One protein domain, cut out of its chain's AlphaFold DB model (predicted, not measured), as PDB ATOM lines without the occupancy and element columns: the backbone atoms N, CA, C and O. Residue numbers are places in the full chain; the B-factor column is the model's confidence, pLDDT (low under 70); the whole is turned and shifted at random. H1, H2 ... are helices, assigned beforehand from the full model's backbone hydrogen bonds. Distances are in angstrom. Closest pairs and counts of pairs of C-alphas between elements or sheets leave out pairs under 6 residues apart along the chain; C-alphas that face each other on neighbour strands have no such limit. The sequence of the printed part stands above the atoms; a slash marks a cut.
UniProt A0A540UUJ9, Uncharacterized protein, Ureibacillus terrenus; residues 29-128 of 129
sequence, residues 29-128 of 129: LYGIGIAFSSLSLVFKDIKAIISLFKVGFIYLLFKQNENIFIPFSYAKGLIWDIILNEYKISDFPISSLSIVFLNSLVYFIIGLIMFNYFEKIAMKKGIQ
ATOM      1  N   LEU A  29     -33.757  17.963 -13.517       95.31
ATOM      2  CA  LEU A  29     -34.578  18.392 -14.658       95.31
ATOM      3  C   LEU A  29     -36.070  18.110 -14.443       95.31
ATOM      4  O   LEU A  29     -36.905  18.918 -14.853       95.31
ATOM      5  N   TYR A  30     -36.416  17.016 -13.762       95.88
ATOM      6  CA  TYR A  30     -37.788  16.749 -13.333       95.88
ATOM      7  C   TYR A  30     -38.300  17.841 -12.393       95.88
ATOM      8  O   TYR A  30     -39.430  18.285 -12.571       95.88
ATOM      9  N   GLY A  31     -37.471  18.344 -11.474       95.94
ATOM     10  CA  GLY A  31     -37.802  19.502 -10.635       95.94
ATOM     11  C   GLY A  31     -38.240  20.726 -11.439       95.94
ATOM     12  O   GLY A  31     -39.301  21.300 -11.200       95.94
ATOM     13  N   ILE A  32     -37.472  21.082 -12.468       95.25
ATOM     14  CA  ILE A  32     -37.827  22.178 -13.385       95.25
ATOM     15  C   ILE A  32     -39.125  21.872 -14.140       95.25
ATOM     16  O   ILE A  32     -39.974  22.746 -14.313       95.25
ATOM     17  N   GLY A  33     -39.292  20.628 -14.596       95.19
ATOM     18  CA  GLY A  33     -40.514  20.176 -15.257       95.19
ATOM     19  C   GLY A  33     -41.747  20.345 -14.369       95.19
ATOM     20  O   GLY A  33     -42.756  20.876 -14.829       95.19
ATOM     21  N   ILE A  34     -41.641  19.972 -13.092       96.62
ATOM     22  CA  ILE A  34     -42.682  20.155 -12.073       96.62
ATOM     23  C   ILE A  34     -42.986  21.645 -11.883       96.62
ATOM     24  O   ILE A  34     -44.158  22.024 -11.894       96.62
ATOM     25  N   ALA A  35     -41.961  22.501 -11.798       95.62
ATOM     26  CA  ALA A  35     -42.156  23.945 -11.713       95.62
ATOM     27  C   ALA A  35     -42.979  24.458 -12.908       95.62
ATOM     28  O   ALA A  35     -44.042  25.041 -12.714       95.62
ATOM     29  N   PHE A  36     -42.581  24.164 -14.149       94.56
ATOM     30  CA  PHE A  36     -43.342  24.601 -15.326       94.56
ATOM     31  C   PHE A  36     -44.744  24.001 -15.415       94.56
ATOM     32  O   PHE A  36     -45.680  24.694 -15.819       94.56
ATOM     33  N   SER A  37     -44.901  22.739 -15.015       92.56
ATOM     34  CA  SER A  37     -46.209  22.096 -14.919       92.56
ATOM     35  C   SER A  37     -47.113  22.860 -13.956       92.56
ATOM     36  O   SER A  37     -48.266  23.131 -14.277       92.56
ATOM     37  N   SER A  38     -46.587  23.286 -12.809       92.94
ATOM     38  CA  SER A  38     -47.362  24.043 -11.828       92.94
ATOM     39  C   SER A  38     -47.775  25.430 -12.316       92.94
ATOM     40  O   SER A  38     -48.912  25.838 -12.091       92.94
ATOM     41  N   LEU A  39     -46.920  26.131 -13.074       92.12
ATOM     42  CA  LEU A  39     -47.317  27.400 -13.688       92.12
ATOM     43  C   LEU A  39     -48.474  27.208 -14.684       92.12
ATOM     44  O   LEU A  39     -49.345  28.074 -14.787       92.12
ATOM     45  N   SER A  40     -48.528  26.078 -15.393       90.88
ATOM     46  CA  SER A  40     -49.622  25.798 -16.335       90.88
ATOM     47  C   SER A  40     -50.999  25.672 -15.673       90.88
ATOM     48  O   SER A  40     -52.007  25.865 -16.345       90.88
ATOM     49  N   LEU A  41     -51.055  25.443 -14.354       90.44
ATOM     50  CA  LEU A  41     -52.305  25.466 -13.587       90.44
ATOM     51  C   LEU A  41     -52.911  26.875 -13.498       90.44
ATOM     52  O   LEU A  41     -54.118  27.024 -13.335       90.44
ATOM     53  N   VAL A  42     -52.078  27.916 -13.580       90.44
ATOM     54  CA  VAL A  42     -52.499  29.314 -13.393       90.44
ATOM     55  C   VAL A  42     -52.598  30.067 -14.721       90.44
ATOM     56  O   VAL A  42     -53.428  30.970 -14.851       90.44
ATOM     57  N   PHE A  43     -51.770  29.717 -15.706       88.50
ATOM     58  CA  PHE A  43     -51.673  30.414 -16.988       88.50
ATOM     59  C   PHE A  43     -52.225  29.562 -18.137       88.50
ATOM     60  O   PHE A  43     -51.737  28.461 -18.380       88.50
ATOM     61  N   LYS A  44     -53.188  30.107 -18.895       80.06
ATOM     62  CA  LYS A  44     -53.857  29.399 -20.005       80.06
ATOM     63  C   LYS A  44     -52.928  29.088 -21.195       80.06
ATOM     64  O   LYS A  44     -53.024  28.000 -21.751       80.06
ATOM     65  N   ASP A  45     -51.973  29.971 -21.515       83.44
ATOM     66  CA  ASP A  45     -51.129  29.870 -22.725       83.44
ATOM     67  C   ASP A  45     -49.615  29.850 -22.441       83.44
ATOM     68  O   ASP A  45     -48.814  30.520 -23.091       83.44
ATOM     69  N   ILE A  46     -49.173  29.055 -21.464       90.62
ATOM     70  CA  ILE A  46     -47.751  29.016 -21.080       90.62
ATOM     71  C   ILE A  46     -46.875  28.104 -21.959       90.62
ATOM     72  O   ILE A  46     -45.644  28.158 -21.905       90.62
ATOM     73  N   LYS A  47     -47.488  27.263 -22.802       89.12
ATOM     74  CA  LYS A  47     -46.771  26.246 -23.596       89.12
ATOM     75  C   LYS A  47     -45.684  26.849 -24.492       89.12
ATOM     76  O   LYS A  47     -44.591  26.290 -24.564       89.12
ATOM     77  N   ALA A  48     -45.956  27.992 -25.127       91.19
ATOM     78  CA  ALA A  48     -44.987  28.676 -25.986       91.19
ATOM     79  C   ALA A  48     -43.762  29.167 -25.190       91.19
ATOM     80  O   ALA A  48     -42.626  28.926 -25.595       91.19
ATOM     81  N   ILE A  49     -43.988  29.763 -24.015       91.44
ATOM     82  CA  ILE A  49     -42.927  30.256 -23.123       91.44
ATOM     83  C   ILE A  49     -42.060  29.094 -22.626       91.44
ATOM     84  O   ILE A  49     -40.833  29.171 -22.677       91.44
ATOM     85  N   ILE A  50     -42.681  27.986 -22.209       92.75
ATOM     86  CA  ILE A  50     -41.958  26.777 -21.788       92.75
ATOM     87  C   ILE A  50     -41.116  26.220 -22.940       92.75
ATOM     88  O   ILE A  50     -39.993  25.773 -22.717       92.75
ATOM     89  N   SER A  51     -41.637  26.235 -24.169       93.81
ATOM     90  CA  SER A  51     -40.898  25.770 -25.347       93.81
ATOM     91  C   SER A  51     -39.651  26.622 -25.602       93.81
ATOM     92  O   SER A  51     -38.552  26.082 -25.731       93.81
ATOM     93  N   LEU A  52     -39.795  27.952 -25.576       94.81
ATOM     94  CA  LEU A  52     -38.669  28.882 -25.707       94.81
ATOM     95  C   LEU A  52     -37.639  28.684 -24.592       94.81
ATOM     96  O   LEU A  52     -36.440  28.622 -24.870       94.81
ATOM     97  N   PHE A  53     -38.095  28.503 -23.349       94.31
ATOM     98  CA  PHE A  53     -37.208  28.197 -22.232       94.31
ATOM     99  C   PHE A  53     -36.434  26.899 -22.467       94.31
ATOM    100  O   PHE A  53     -35.224  26.888 -22.282       94.31
ATOM    101  N   LYS A  54     -37.085  25.811 -22.903       93.50
ATOM    102  CA  LYS A  54     -36.416  24.523 -23.162       93.50
ATOM    103  C   LYS A  54     -35.304  24.662 -24.196       93.50
ATOM    104  O   LYS A  54     -34.207  24.161 -23.970       93.50
ATOM    105  N   VAL A  55     -35.571  25.354 -25.303       95.50
ATOM    106  CA  VAL A  55     -34.573  25.579 -26.358       95.50
ATOM    107  C   VAL A  55     -33.411  26.423 -25.829       95.50
ATOM    108  O   VAL A  55     -32.254  26.033 -25.985       95.50
ATOM    109  N   GLY A  56     -33.703  27.531 -25.142       95.19
ATOM    110  CA  GLY A  56     -32.675  28.380 -24.532       95.19
ATOM    111  C   GLY A  56     -31.853  27.648 -23.468       95.19
ATOM    112  O   GLY A  56     -30.635  27.797 -23.408       95.19
ATOM    113  N   PHE A  57     -32.500  26.800 -22.672       94.12
ATOM    114  CA  PHE A  57     -31.870  25.991 -21.637       94.12
ATOM    115  C   PHE A  57     -30.927  24.936 -22.224       94.12
ATOM    116  O   PHE A  57     -29.805  24.784 -21.746       94.12
ATOM    117  N   ILE A  58     -31.333  24.256 -23.299       93.25
ATOM    118  CA  ILE A  58     -30.461  23.323 -24.024       93.25
ATOM    119  C   ILE A  58     -29.245  24.065 -24.589       93.25
ATOM    120  O   ILE A  58     -28.116  23.619 -24.391       93.25
ATOM    121  N   TYR A  59     -29.446  25.215 -25.238       93.88
ATOM    122  CA  TYR A  59     -28.337  26.036 -25.735       93.88
ATOM    123  C   TYR A  59     -27.372  26.434 -24.609       93.88
ATOM    124  O   TYR A  59     -26.155  26.312 -24.761       93.88
ATOM    125  N   LEU A  60     -27.907  26.854 -23.460       93.12
ATOM    126  CA  LEU A  60     -27.116  27.202 -22.285       93.12
ATOM    127  C   LEU A  60     -26.299  26.005 -21.780       93.12
ATOM    128  O   LEU A  60     -25.110  26.164 -21.511       93.12
ATOM    129  N   LEU A  61     -26.902  24.813 -21.707       91.88
ATOM    130  CA  LEU A  61     -26.219  23.580 -21.307       91.88
ATOM    131  C   LEU A  61     -25.067  23.211 -22.243       91.88
ATOM    132  O   LEU A  61     -24.047  22.716 -21.769       91.88
ATOM    133  N   PHE A  62     -25.201  23.430 -23.550       88.88
ATOM    134  CA  PHE A  62     -24.119  23.154 -24.498       88.88
ATOM    135  C   PHE A  62     -23.013  24.207 -24.460       88.88
ATOM    136  O   PHE A  62     -21.841  23.851 -24.544       88.88
ATOM    137  N   LYS A  63     -23.368  25.489 -24.323       91.31
ATOM    138  CA  LYS A  63     -22.408  26.598 -24.351       91.31
ATOM    139  C   LYS A  63     -21.588  26.717 -23.070       91.31
ATOM    140  O   LYS A  63     -20.429  27.112 -23.128       91.31
ATOM    141  N   GLN A  64     -22.210  26.471 -21.922       89.31
ATOM    142  CA  GLN A  64     -21.568  26.655 -20.629       89.31
ATOM    143  C   GLN A  64     -20.827  25.393 -20.191       89.31
ATOM    144  O   GLN A  64     -21.274  24.259 -20.414       89.31
ATOM    145  N   ASN A  65     -19.709  25.616 -19.506       90.31
ATOM    146  CA  ASN A  65     -19.030  24.577 -18.744       90.31
ATOM    147  C   ASN A  65     -19.863  24.187 -17.510       90.31
ATOM    148  O   ASN A  65     -20.937  24.745 -17.249       90.31
ATOM    149  N   GLU A  66     -19.369  23.206 -16.764       90.75
ATOM    150  CA  GLU A  66     -19.972  22.740 -15.515       90.75
ATOM    151  C   GLU A  66     -20.256  23.915 -14.573       90.75
ATOM    152  O   GLU A  66     -19.378  24.712 -14.247       90.75
ATOM    153  N   ASN A  67     -21.520  24.056 -14.173       91.88
ATOM    154  CA  ASN A  67     -21.968  25.168 -13.346       91.88
ATOM    155  C   ASN A  67     -23.058  24.701 -12.377       91.88
ATOM    156  O   ASN A  67     -24.060  24.124 -12.795       91.88
ATOM    157  N   ILE A  68     -22.872  24.971 -11.082       92.00
ATOM    158  CA  ILE A  68     -23.767  24.517 -10.008       92.00
ATOM    159  C   ILE A  68     -25.122  25.233 -10.091       92.00
ATOM    160  O   ILE A  68     -26.139  24.682  -9.682       92.00
ATOM    161  N   PHE A  69     -25.157  26.431 -10.676       91.56
ATOM    162  CA  PHE A  69     -26.374  27.219 -10.876       91.56
ATOM    163  C   PHE A  69     -27.157  26.828 -12.131       91.56
ATOM    164  O   PHE A  69     -28.196  27.428 -12.421       91.56
ATOM    165  N   ILE A  70     -26.671  25.847 -12.893       93.06
ATOM    166  CA  ILE A  70     -27.385  25.303 -14.040       93.06
ATOM    167  C   ILE A  70     -27.738  23.850 -13.709       93.06
ATOM    168  O   ILE A  70     -26.837  23.017 -13.552       93.06
ATOM    169  N   PRO A  71     -29.032  23.510 -13.607       92.88
ATOM    170  CA  PRO A  71     -29.445  22.137 -13.355       92.88
ATOM    171  C   PRO A  71     -28.879  21.221 -14.431       92.88
ATOM    172  O   PRO A  71     -28.812  21.611 -15.594       92.88
ATOM    173  N   PHE A  72     -28.479  20.007 -14.058       94.75
ATOM    174  CA  PHE A  72     -27.903  19.012 -14.974       94.75
ATOM    175  C   PHE A  72     -26.520  19.363 -15.557       94.75
ATOM    176  O   PHE A  72     -25.884  18.485 -16.133       94.75
ATOM    177  N   SER A  73     -25.996  20.586 -15.395       93.81
ATOM    178  CA  SER A  73     -24.726  20.984 -16.029       93.81
ATOM    179  C   SER A  73     -23.529  20.154 -15.546       93.81
ATOM    180  O   SER A  73     -22.730  19.699 -16.360       93.81
ATOM    181  N   TYR A  74     -23.448  19.860 -14.244       94.12
ATOM    182  CA  TYR A  74     -22.417  18.958 -13.711       94.12
ATOM    183  C   TYR A  74     -22.612  17.501 -14.145       94.12
ATOM    184  O   TYR A  74     -21.646  16.821 -14.474       94.12
ATOM    185  N   ALA A  75     -23.861  17.025 -14.208       94.31
ATOM    186  CA  ALA A  75     -24.149  15.678 -14.702       94.31
ATOM    187  C   ALA A  75     -23.712  15.529 -16.166       94.31
ATOM    188  O   ALA A  75     -23.126  14.515 -16.528       94.31
ATOM    189  N   LYS A  76     -23.935  16.563 -16.991       94.06
ATOM    190  CA  LYS A  76     -23.459  16.637 -18.378       94.06
ATOM    191  C   LYS A  76     -21.938  16.456 -18.454       94.06
ATOM    192  O   LYS A  76     -21.493  15.693 -19.302       94.06
ATOM    193  N   GLY A  77     -21.170  17.134 -17.599       93.12
ATOM    194  CA  GLY A  77     -19.708  17.000 -17.534       93.12
ATOM    195  C   GLY A  77     -19.264  15.557 -17.294       93.12
ATOM    196  O   GLY A  77     -18.616  14.957 -18.148       93.12
ATOM    197  N   LEU A  78     -19.761  14.942 -16.217       93.50
ATOM    198  CA  LEU A  78     -19.442  13.545 -15.897       93.50
ATOM    199  C   LEU A  78     -19.912  12.559 -16.980       93.50
ATOM    200  O   LEU A  78     -19.245  11.564 -17.246       93.50
ATOM    201  N   ILE A  79     -21.049  12.822 -17.633       92.62
ATOM    202  CA  ILE A  79     -21.522  12.021 -18.772       92.62
ATOM    203  C   ILE A  79     -20.539  12.108 -19.944       92.62
ATOM    204  O   ILE A  79     -20.263  11.084 -20.567       92.62
ATOM    205  N   TRP A  80     -20.003  13.295 -20.245       90.94
ATOM    206  CA  TRP A  80     -18.980  13.447 -21.279       90.94
ATOM    207  C   TRP A  80     -17.710  12.679 -20.934       90.94
ATOM    208  O   TRP A  80     -17.191  11.994 -21.810       90.94
ATOM    209  N   ASP A  81     -17.269  12.698 -19.678       91.94
ATOM    210  CA  ASP A  81     -16.106  11.921 -19.239       91.94
ATOM    211  C   ASP A  81     -16.337  10.407 -19.344       91.94
ATOM    212  O   ASP A  81     -15.465   9.678 -19.812       91.94
ATOM    213  N   ILE A  82     -17.530   9.920 -18.991       91.06
ATOM    214  CA  ILE A  82     -17.899   8.503 -19.156       91.06
ATOM    215  C   ILE A  82     -17.891   8.098 -20.637       91.06
ATOM    216  O   ILE A  82     -17.495   6.983 -20.972       91.06
ATOM    217  N   ILE A  83     -18.357   8.979 -21.527       87.56
ATOM    218  CA  ILE A  83     -18.466   8.691 -22.963       87.56
ATOM    219  C   ILE A  83     -17.108   8.790 -23.667       87.56
ATOM    220  O   ILE A  83     -16.806   7.939 -24.498       87.56
ATOM    221  N   LEU A  84     -16.319   9.829 -23.381       88.31
ATOM    222  CA  LEU A  84     -15.075  10.137 -24.096       88.31
ATOM    223  C   LEU A  84     -13.856   9.441 -23.494       88.31
ATOM    224  O   LEU A  84     -12.976   9.023 -24.241       88.31
ATOM    225  N   ASN A  85     -13.807   9.320 -22.167       88.25
ATOM    226  CA  ASN A  85     -12.656   8.783 -21.439       88.25
ATOM    227  C   ASN A  85     -12.918   7.376 -20.873       88.25
ATOM    228  O   ASN A  85     -12.066   6.835 -20.174       88.25
ATOM    229  N   GLU A  86     -14.092   6.792 -21.150       85.44
ATOM    230  CA  GLU A  86     -14.524   5.468 -20.670       85.44
ATOM    231  C   GLU A  86     -14.515   5.321 -19.132       85.44
ATOM    232  O   GLU A  86     -14.429   4.214 -18.592       85.44
ATOM    233  N   TYR A  87     -14.640   6.441 -18.409       89.19
ATOM    234  CA  TYR A  87     -14.620   6.454 -16.946       89.19
ATOM    235  C   TYR A  87     -15.810   5.711 -16.338       89.19
ATOM    236  O   TYR A  87     -16.937   5.712 -16.846       89.19
ATOM    237  N   LYS A  88     -15.562   5.084 -15.191       89.56
ATOM    238  CA  LYS A  88     -16.570   4.460 -14.334       89.56
ATOM    239  C   LYS A  88     -16.946   5.404 -13.197       89.56
ATOM    240  O   LYS A  88     -16.181   6.284 -12.822       89.56
ATOM    241  N   ILE A  89     -18.095   5.163 -12.561       87.38
ATOM    242  CA  ILE A  89     -18.495   5.891 -11.340       87.38
ATOM    243  C   ILE A  89     -17.401   5.846 -10.259       87.38
ATOM    244  O   ILE A  89     -17.206   6.837  -9.565       87.38
ATOM    245  N   SER A  90     -16.679   4.725 -10.136       89.62
ATOM    246  CA  SER A  90     -15.576   4.554  -9.178       89.62
ATOM    247  C   SER A  90     -14.379   5.466  -9.425       89.62
ATOM    248  O   SER A  90     -13.589   5.676  -8.510       89.62
ATOM    249  N   ASP A  91     -14.236   5.976 -10.647       92.12
ATOM    250  CA  ASP A  91     -13.072   6.753 -11.066       92.12
ATOM    251  C   ASP A  91     -13.275   8.244 -10.757       92.12
ATOM    252  O   ASP A  91     -12.317   9.014 -10.705       92.12
ATOM    253  N   PHE A  92     -14.522   8.655 -10.499       92.06
ATOM    254  CA  PHE A  92     -14.834  10.020 -10.108       92.06
ATOM    255  C   PHE A  92     -14.590  10.252  -8.618       92.06
ATOM    256  O   PHE A  92     -14.957   9.423  -7.779       92.06
ATOM    257  N   PRO A  93     -14.058  11.429  -8.246       94.12
ATOM    258  CA  PRO A  93     -13.968  11.797  -6.850       94.12
ATOM    259  C   PRO A  93     -15.378  11.940  -6.266       94.12
ATOM    260  O   PRO A  93     -16.300  12.463  -6.902       94.12
ATOM    261  N   ILE A  94     -15.528  11.519  -5.010       93.56
ATOM    262  CA  ILE A  94     -16.794  11.591  -4.265       93.56
ATOM    263  C   ILE A  94     -17.381  13.006  -4.283       93.56
ATOM    264  O   ILE A  94     -18.592  13.157  -4.406       93.56
ATOM    265  N   SER A  95     -16.535  14.039  -4.256       94.19
ATOM    266  CA  SER A  95     -16.957  15.437  -4.364       94.19
ATOM    267  C   SER A  95     -17.770  15.722  -5.630       94.19
ATOM    268  O   SER A  95     -18.804  16.382  -5.546       94.19
ATOM    269  N   SER A  96     -17.360  15.202  -6.789       93.69
ATOM    270  CA  SER A  96     -18.059  15.432  -8.062       93.69
ATOM    271  C   SER A  96     -19.411  14.726  -8.099       93.69
ATOM    272  O   SER A  96     -20.412  15.314  -8.510       93.69
ATOM    273  N   LEU A  97     -19.472  13.492  -7.590       94.38
ATOM    274  CA  LEU A  97     -20.726  12.748  -7.458       94.38
ATOM    275  C   LEU A  97     -21.686  13.436  -6.476       94.38
ATOM    276  O   LEU A  97     -22.880  13.562  -6.760       94.38
ATOM    277  N   SER A  98     -21.172  13.942  -5.352       95.31
ATOM    278  CA  SER A  98     -21.954  14.724  -4.393       95.31
ATOM    279  C   SER A  98     -22.491  16.016  -5.006       95.31
ATOM    280  O   SER A  98     -23.645  16.350  -4.754       95.31
ATOM    281  N   ILE A  99     -21.718  16.723  -5.841       96.19
ATOM    282  CA  ILE A  99     -22.197  17.930  -6.533       96.19
ATOM    283  C   ILE A  99     -23.366  17.597  -7.461       96.19
ATOM    284  O   ILE A  99     -24.376  18.297  -7.420       96.19
ATOM    285  N   VAL A 100     -23.279  16.526  -8.258       96.31
ATOM    286  CA  VAL A 100     -24.388  16.101  -9.131       96.31
ATOM    287  C   VAL A 100     -25.631  15.767  -8.312       96.31
ATOM    288  O   VAL A 100     -26.721  16.243  -8.628       96.31
ATOM    289  N   PHE A 101     -25.471  14.996  -7.239       96.56
ATOM    290  CA  PHE A 101     -26.579  14.625  -6.368       96.56
ATOM    291  C   PHE A 101     -27.231  15.844  -5.702       96.56
ATOM    292  O   PHE A 101     -28.449  16.006  -5.773       96.56
ATOM    293  N   LEU A 102     -26.431  16.730  -5.101       97.06
ATOM    294  CA  LEU A 102     -26.913  17.937  -4.432       97.06
ATOM    295  C   LEU A 102     -27.568  18.905  -5.415       97.06
ATOM    296  O   LEU A 102     -28.638  19.426  -5.118       97.06
ATOM    297  N   ASN A 103     -26.977  19.112  -6.594       96.38
ATOM    298  CA  ASN A 103     -27.567  19.924  -7.656       96.38
ATOM    299  C   ASN A 103     -28.963  19.396  -8.009       96.38
ATOM    300  O   ASN A 103     -29.949  20.127  -7.900       96.38
ATOM    301  N   SER A 104     -29.071  18.110  -8.337       96.75
ATOM    302  CA  SER A 104     -30.348  17.493  -8.685       96.75
ATOM    303  C   SER A 104     -31.384  17.596  -7.572       96.75
ATOM    304  O   SER A 104     -32.536  17.938  -7.834       96.75
ATOM    305  N   LEU A 105     -30.977  17.342  -6.330       97.75
ATOM    306  CA  LEU A 105     -31.853  17.401  -5.167       97.75
ATOM    307  C   LEU A 105     -32.357  18.828  -4.913       97.75
ATOM    308  O   LEU A 105     -33.553  19.020  -4.700       97.75
ATOM    309  N   VAL A 106     -31.488  19.837  -5.007       97.44
ATOM    310  CA  VAL A 106     -31.861  21.250  -4.839       97.44
ATOM    311  C   VAL A 106     -32.899  21.668  -5.880       97.44
ATOM    312  O   VAL A 106     -33.951  22.194  -5.513       97.44
ATOM    313  N   TYR A 107     -32.665  21.394  -7.165       96.81
ATOM    314  CA  TYR A 107     -33.625  21.759  -8.216       96.81
ATOM    315  C   TYR A 107     -34.936  20.978  -8.121       96.81
ATOM    316  O   TYR A 107     -35.999  21.530  -8.412       96.81
ATOM    317  N   PHE A 108     -34.886  19.728  -7.665       97.81
ATOM    318  CA  PHE A 108     -36.082  18.942  -7.392       97.81
ATOM    319  C   PHE A 108     -36.931  19.558  -6.275       97.81
ATOM    320  O   PHE A 108     -38.128  19.784  -6.466       97.81
ATOM    321  N   ILE A 109     -36.310  19.922  -5.148       98.25
ATOM    322  CA  ILE A 109     -36.989  20.583  -4.025       98.25
ATOM    323  C   ILE A 109     -37.577  21.930  -4.451       98.25
ATOM    324  O   ILE A 109     -38.731  22.212  -4.135       98.25
ATOM    325  N   ILE A 110     -36.833  22.744  -5.204       97.44
ATOM    326  CA  ILE A 110     -37.338  24.022  -5.735       97.44
ATOM    327  C   ILE A 110     -38.594  23.792  -6.583       97.44
ATOM    328  O   ILE A 110     -39.583  24.510  -6.426       97.44
ATOM    329  N   GLY A 111     -38.578  22.767  -7.439       97.31
ATOM    330  CA  GLY A 111     -39.735  22.357  -8.229       97.31
ATOM    331  C   GLY A 111     -40.961  22.048  -7.374       97.31
ATOM    332  O   GLY A 111     -42.041  22.577  -7.631       97.31
ATOM    333  N   LEU A 112     -40.786  21.248  -6.319       98.06
ATOM    334  CA  LEU A 112     -41.861  20.898  -5.385       98.06
ATOM    335  C   LEU A 112     -42.400  22.114  -4.619       98.06
ATOM    336  O   LEU A 112     -43.612  22.252  -4.452       98.06
ATOM    337  N   ILE A 113     -41.524  23.019  -4.176       98.12
ATOM    338  CA  ILE A 113     -41.931  24.255  -3.493       98.12
ATOM    339  C   ILE A 113     -42.788  25.118  -4.426       98.12
ATOM    340  O   ILE A 113     -43.856  25.583  -4.022       98.12
ATOM    341  N   MET A 114     -42.351  25.302  -5.675       96.69
ATOM    342  CA  MET A 114     -43.114  26.029  -6.693       96.69
ATOM    343  C   MET A 114     -44.466  25.367  -6.957       96.69
ATOM    344  O   MET A 114     -45.482  26.061  -6.992       96.69
ATOM    345  N   PHE A 115     -44.493  24.038  -7.063       96.50
ATOM    346  CA  PHE A 115     -45.727  23.287  -7.256       96.50
ATOM    347  C   PHE A 115     -46.751  23.564  -6.159       96.50
ATOM    348  O   PHE A 115     -47.847  24.040  -6.457       96.50
ATOM    349  N   ASN A 116     -46.361  23.387  -4.897       96.06
ATOM    350  CA  ASN A 116     -47.236  23.624  -3.749       96.06
ATOM    351  C   ASN A 116     -47.739  25.075  -3.679       96.06
ATOM    352  O   ASN A 116     -48.840  25.342  -3.196       96.06
ATOM    353  N   TYR A 117     -46.925  26.038  -4.120       95.94
ATOM    354  CA  TYR A 117     -47.311  27.444  -4.152       95.94
ATOM    355  C   TYR A 117     -48.366  27.726  -5.232       95.94
ATOM    356  O   TYR A 117     -49.416  28.301  -4.935       95.94
ATOM    357  N   PHE A 118     -48.116  27.301  -6.473       94.56
ATOM    358  CA  PHE A 118     -49.025  27.558  -7.591       94.56
ATOM    359  C   PHE A 118     -50.313  26.738  -7.516       94.56
ATOM    360  O   PHE A 118     -51.364  27.250  -7.894       94.56
ATOM    361  N   GLU A 119     -50.269  25.530  -6.958       94.56
ATOM    362  CA  GLU A 119     -51.462  24.725  -6.685       94.56
ATOM    363  C   GLU A 119     -52.433  25.471  -5.756       94.56
ATOM    364  O   GLU A 119     -53.603  25.656  -6.095       94.56
ATOM    365  N   LYS A 120     -51.943  26.022  -4.636       93.56
ATOM    366  CA  LYS A 120     -52.765  26.818  -3.705       93.56
ATOM    367  C   LYS A 120     -53.387  28.047  -4.368       93.56
ATOM    368  O   LYS A 120     -54.507  28.432  -4.030       93.56
ATOM    369  N   ILE A 121     -52.672  28.686  -5.293       92.69
ATOM    370  CA  ILE A 121     -53.190  29.828  -6.059       92.69
ATOM    371  C   ILE A 121     -54.271  29.374  -7.040       92.69
ATOM    372  O   ILE A 121     -55.320  30.015  -7.126       92.69
ATOM    373  N   ALA A 122     -54.029  28.283  -7.766       90.44
ATOM    374  CA  ALA A 122     -54.974  27.728  -8.723       90.44
ATOM    375  C   ALA A 122     -56.287  27.328  -8.036       90.44
ATOM    376  O   ALA A 122     -57.354  27.715  -8.508       90.44
ATOM    377  N   MET A 123     -56.219  26.674  -6.872       90.88
ATOM    378  CA  MET A 123     -57.401  26.333  -6.072       90.88
ATOM    379  C   MET A 123     -58.210  27.574  -5.679       90.88
ATOM    380  O   MET A 123     -59.424  27.593  -5.846       90.88
ATOM    381  N   LYS A 124     -57.556  28.649  -5.217       89.44
ATOM    382  CA  LYS A 124     -58.248  29.906  -4.875       89.44
ATOM    383  C   LYS A 124     -58.947  30.544  -6.077       89.44
ATOM    384  O   LYS A 124     -60.029  31.097  -5.913       89.44
ATOM    385  N   LYS A 125     -58.341  30.471  -7.265       81.69
ATOM    386  CA  LYS A 125     -58.943  30.978  -8.508       81.69
ATOM    387  C   LYS A 125     -60.099  30.105  -8.999       81.69
ATOM    388  O   LYS A 125     -61.089  30.652  -9.460       81.69
ATOM    389  N   GLY A 126     -59.990  28.781  -8.874       69.81
ATOM    390  CA  GLY A 126     -61.039  27.836  -9.271       69.81
ATOM    391  C   GLY A 126     -62.262  27.819  -8.347       69.81
ATOM    392  O   GLY A 126     -63.325  27.402  -8.774       69.81
ATOM    393  N   ILE A 127     -62.141  28.296  -7.102       55.66
ATOM    394  CA  ILE A 127     -63.277  28.453  -6.168       55.66
ATOM    395  C   ILE A 127     -64.077  29.748  -6.450       55.66
ATOM    396  O   ILE A 127     -65.187  29.907  -5.951       55.66
ATOM    397  N   GLN A 128     -63.536  30.680  -7.245       49.62
ATOM    398  CA  GLN A 128     -64.189  31.952  -7.602       49.62
ATOM    399  C   GLN A 128     -64.802  31.966  -9.017       49.62
ATOM    400  O   GLN A 128     -65.309  33.008  -9.434       49.62
TER     401      GLN A 128
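Overview. This is residues 29 to 128 of the 129 residues of an uncharacterized protein of Ureibacillus terrenus (UniProt A0A540UUJ9). One long helix, H4, runs nearly the whole length of a rod-like, loose model; H1 lies side by side with it along residues 104 to 119, and H3 meets it near its beginning, at residues 96 to 100, then slants away. H2 makes a further level: H1 lies between H4 and H2, and H2 comes near both H1 and H3 without clearly touching either. The printed part has 100 residues with four named helices, H1, H2, H3 and H4 in that order, and no named strand; the class is all helix. The radius of gyration of the C-alphas is 16.9 A, and the C-alphas span 57 by 25 by 17 A.

Along the chain. Find C-alpha 29 at (-34.578, 18.392, -14.658), where H1 begins; it takes residues 29 to 40 and measures 16.9 A from first to last C-alpha. Read on to residues 47 to 63 for H2, which is 24.4 A long. H3 takes residues 73 to 84 and is 16.6 A long. H4, the longest helix with 33 residues, begins at C-alpha 94 at (-16.794, 11.591, -4.265) and runs 47.4 A to C-alpha 126 at (-61.039, 27.836, -9.271).

Arrangement. Look first at H1 and H4, which touch at a shallow tilt of 12 degrees and run the same way; their closest C-alphas, those of Gly 31 and Phe 108, are 3.7 A apart. H1 and H2 are close but not clearly touching, opposite ways at a shallow tilt of 24 degrees, with the closest C-alphas, of Phe 36 and Ile 50, 7.0 A apart. H2 and H3 are also close but not clearly touching, at a steep tilt of 54 degrees; look at Leu 61 and Ser 73, whose C-alphas are the closest at 6.1 A. H3 and H4 form a helical hairpin and touch, through residues 74 to 75 of H3 alone, opposite ways at a steep tilt of 44 degrees; the C-alphas of Ala 75 and Val 100 are the closest at 5.6 A. H1 and H3 are apart, and so are H2 and H4. In H1, H2, H3 and H4 every O i to N i+4 pair is within hydrogen-bond range.

Size, cuts and confidence. The two C-alphas farthest apart are those of Asn 85 and Gln 128, at 58.2 A. The printed part runs from residue 29 to 128 with no cut, and its three links are short but not tight. Check the B-factor column: the mean pLDDT of the printed part is 91.9, and residues 126 to 128, of which 126 belongs to H4, are under 70.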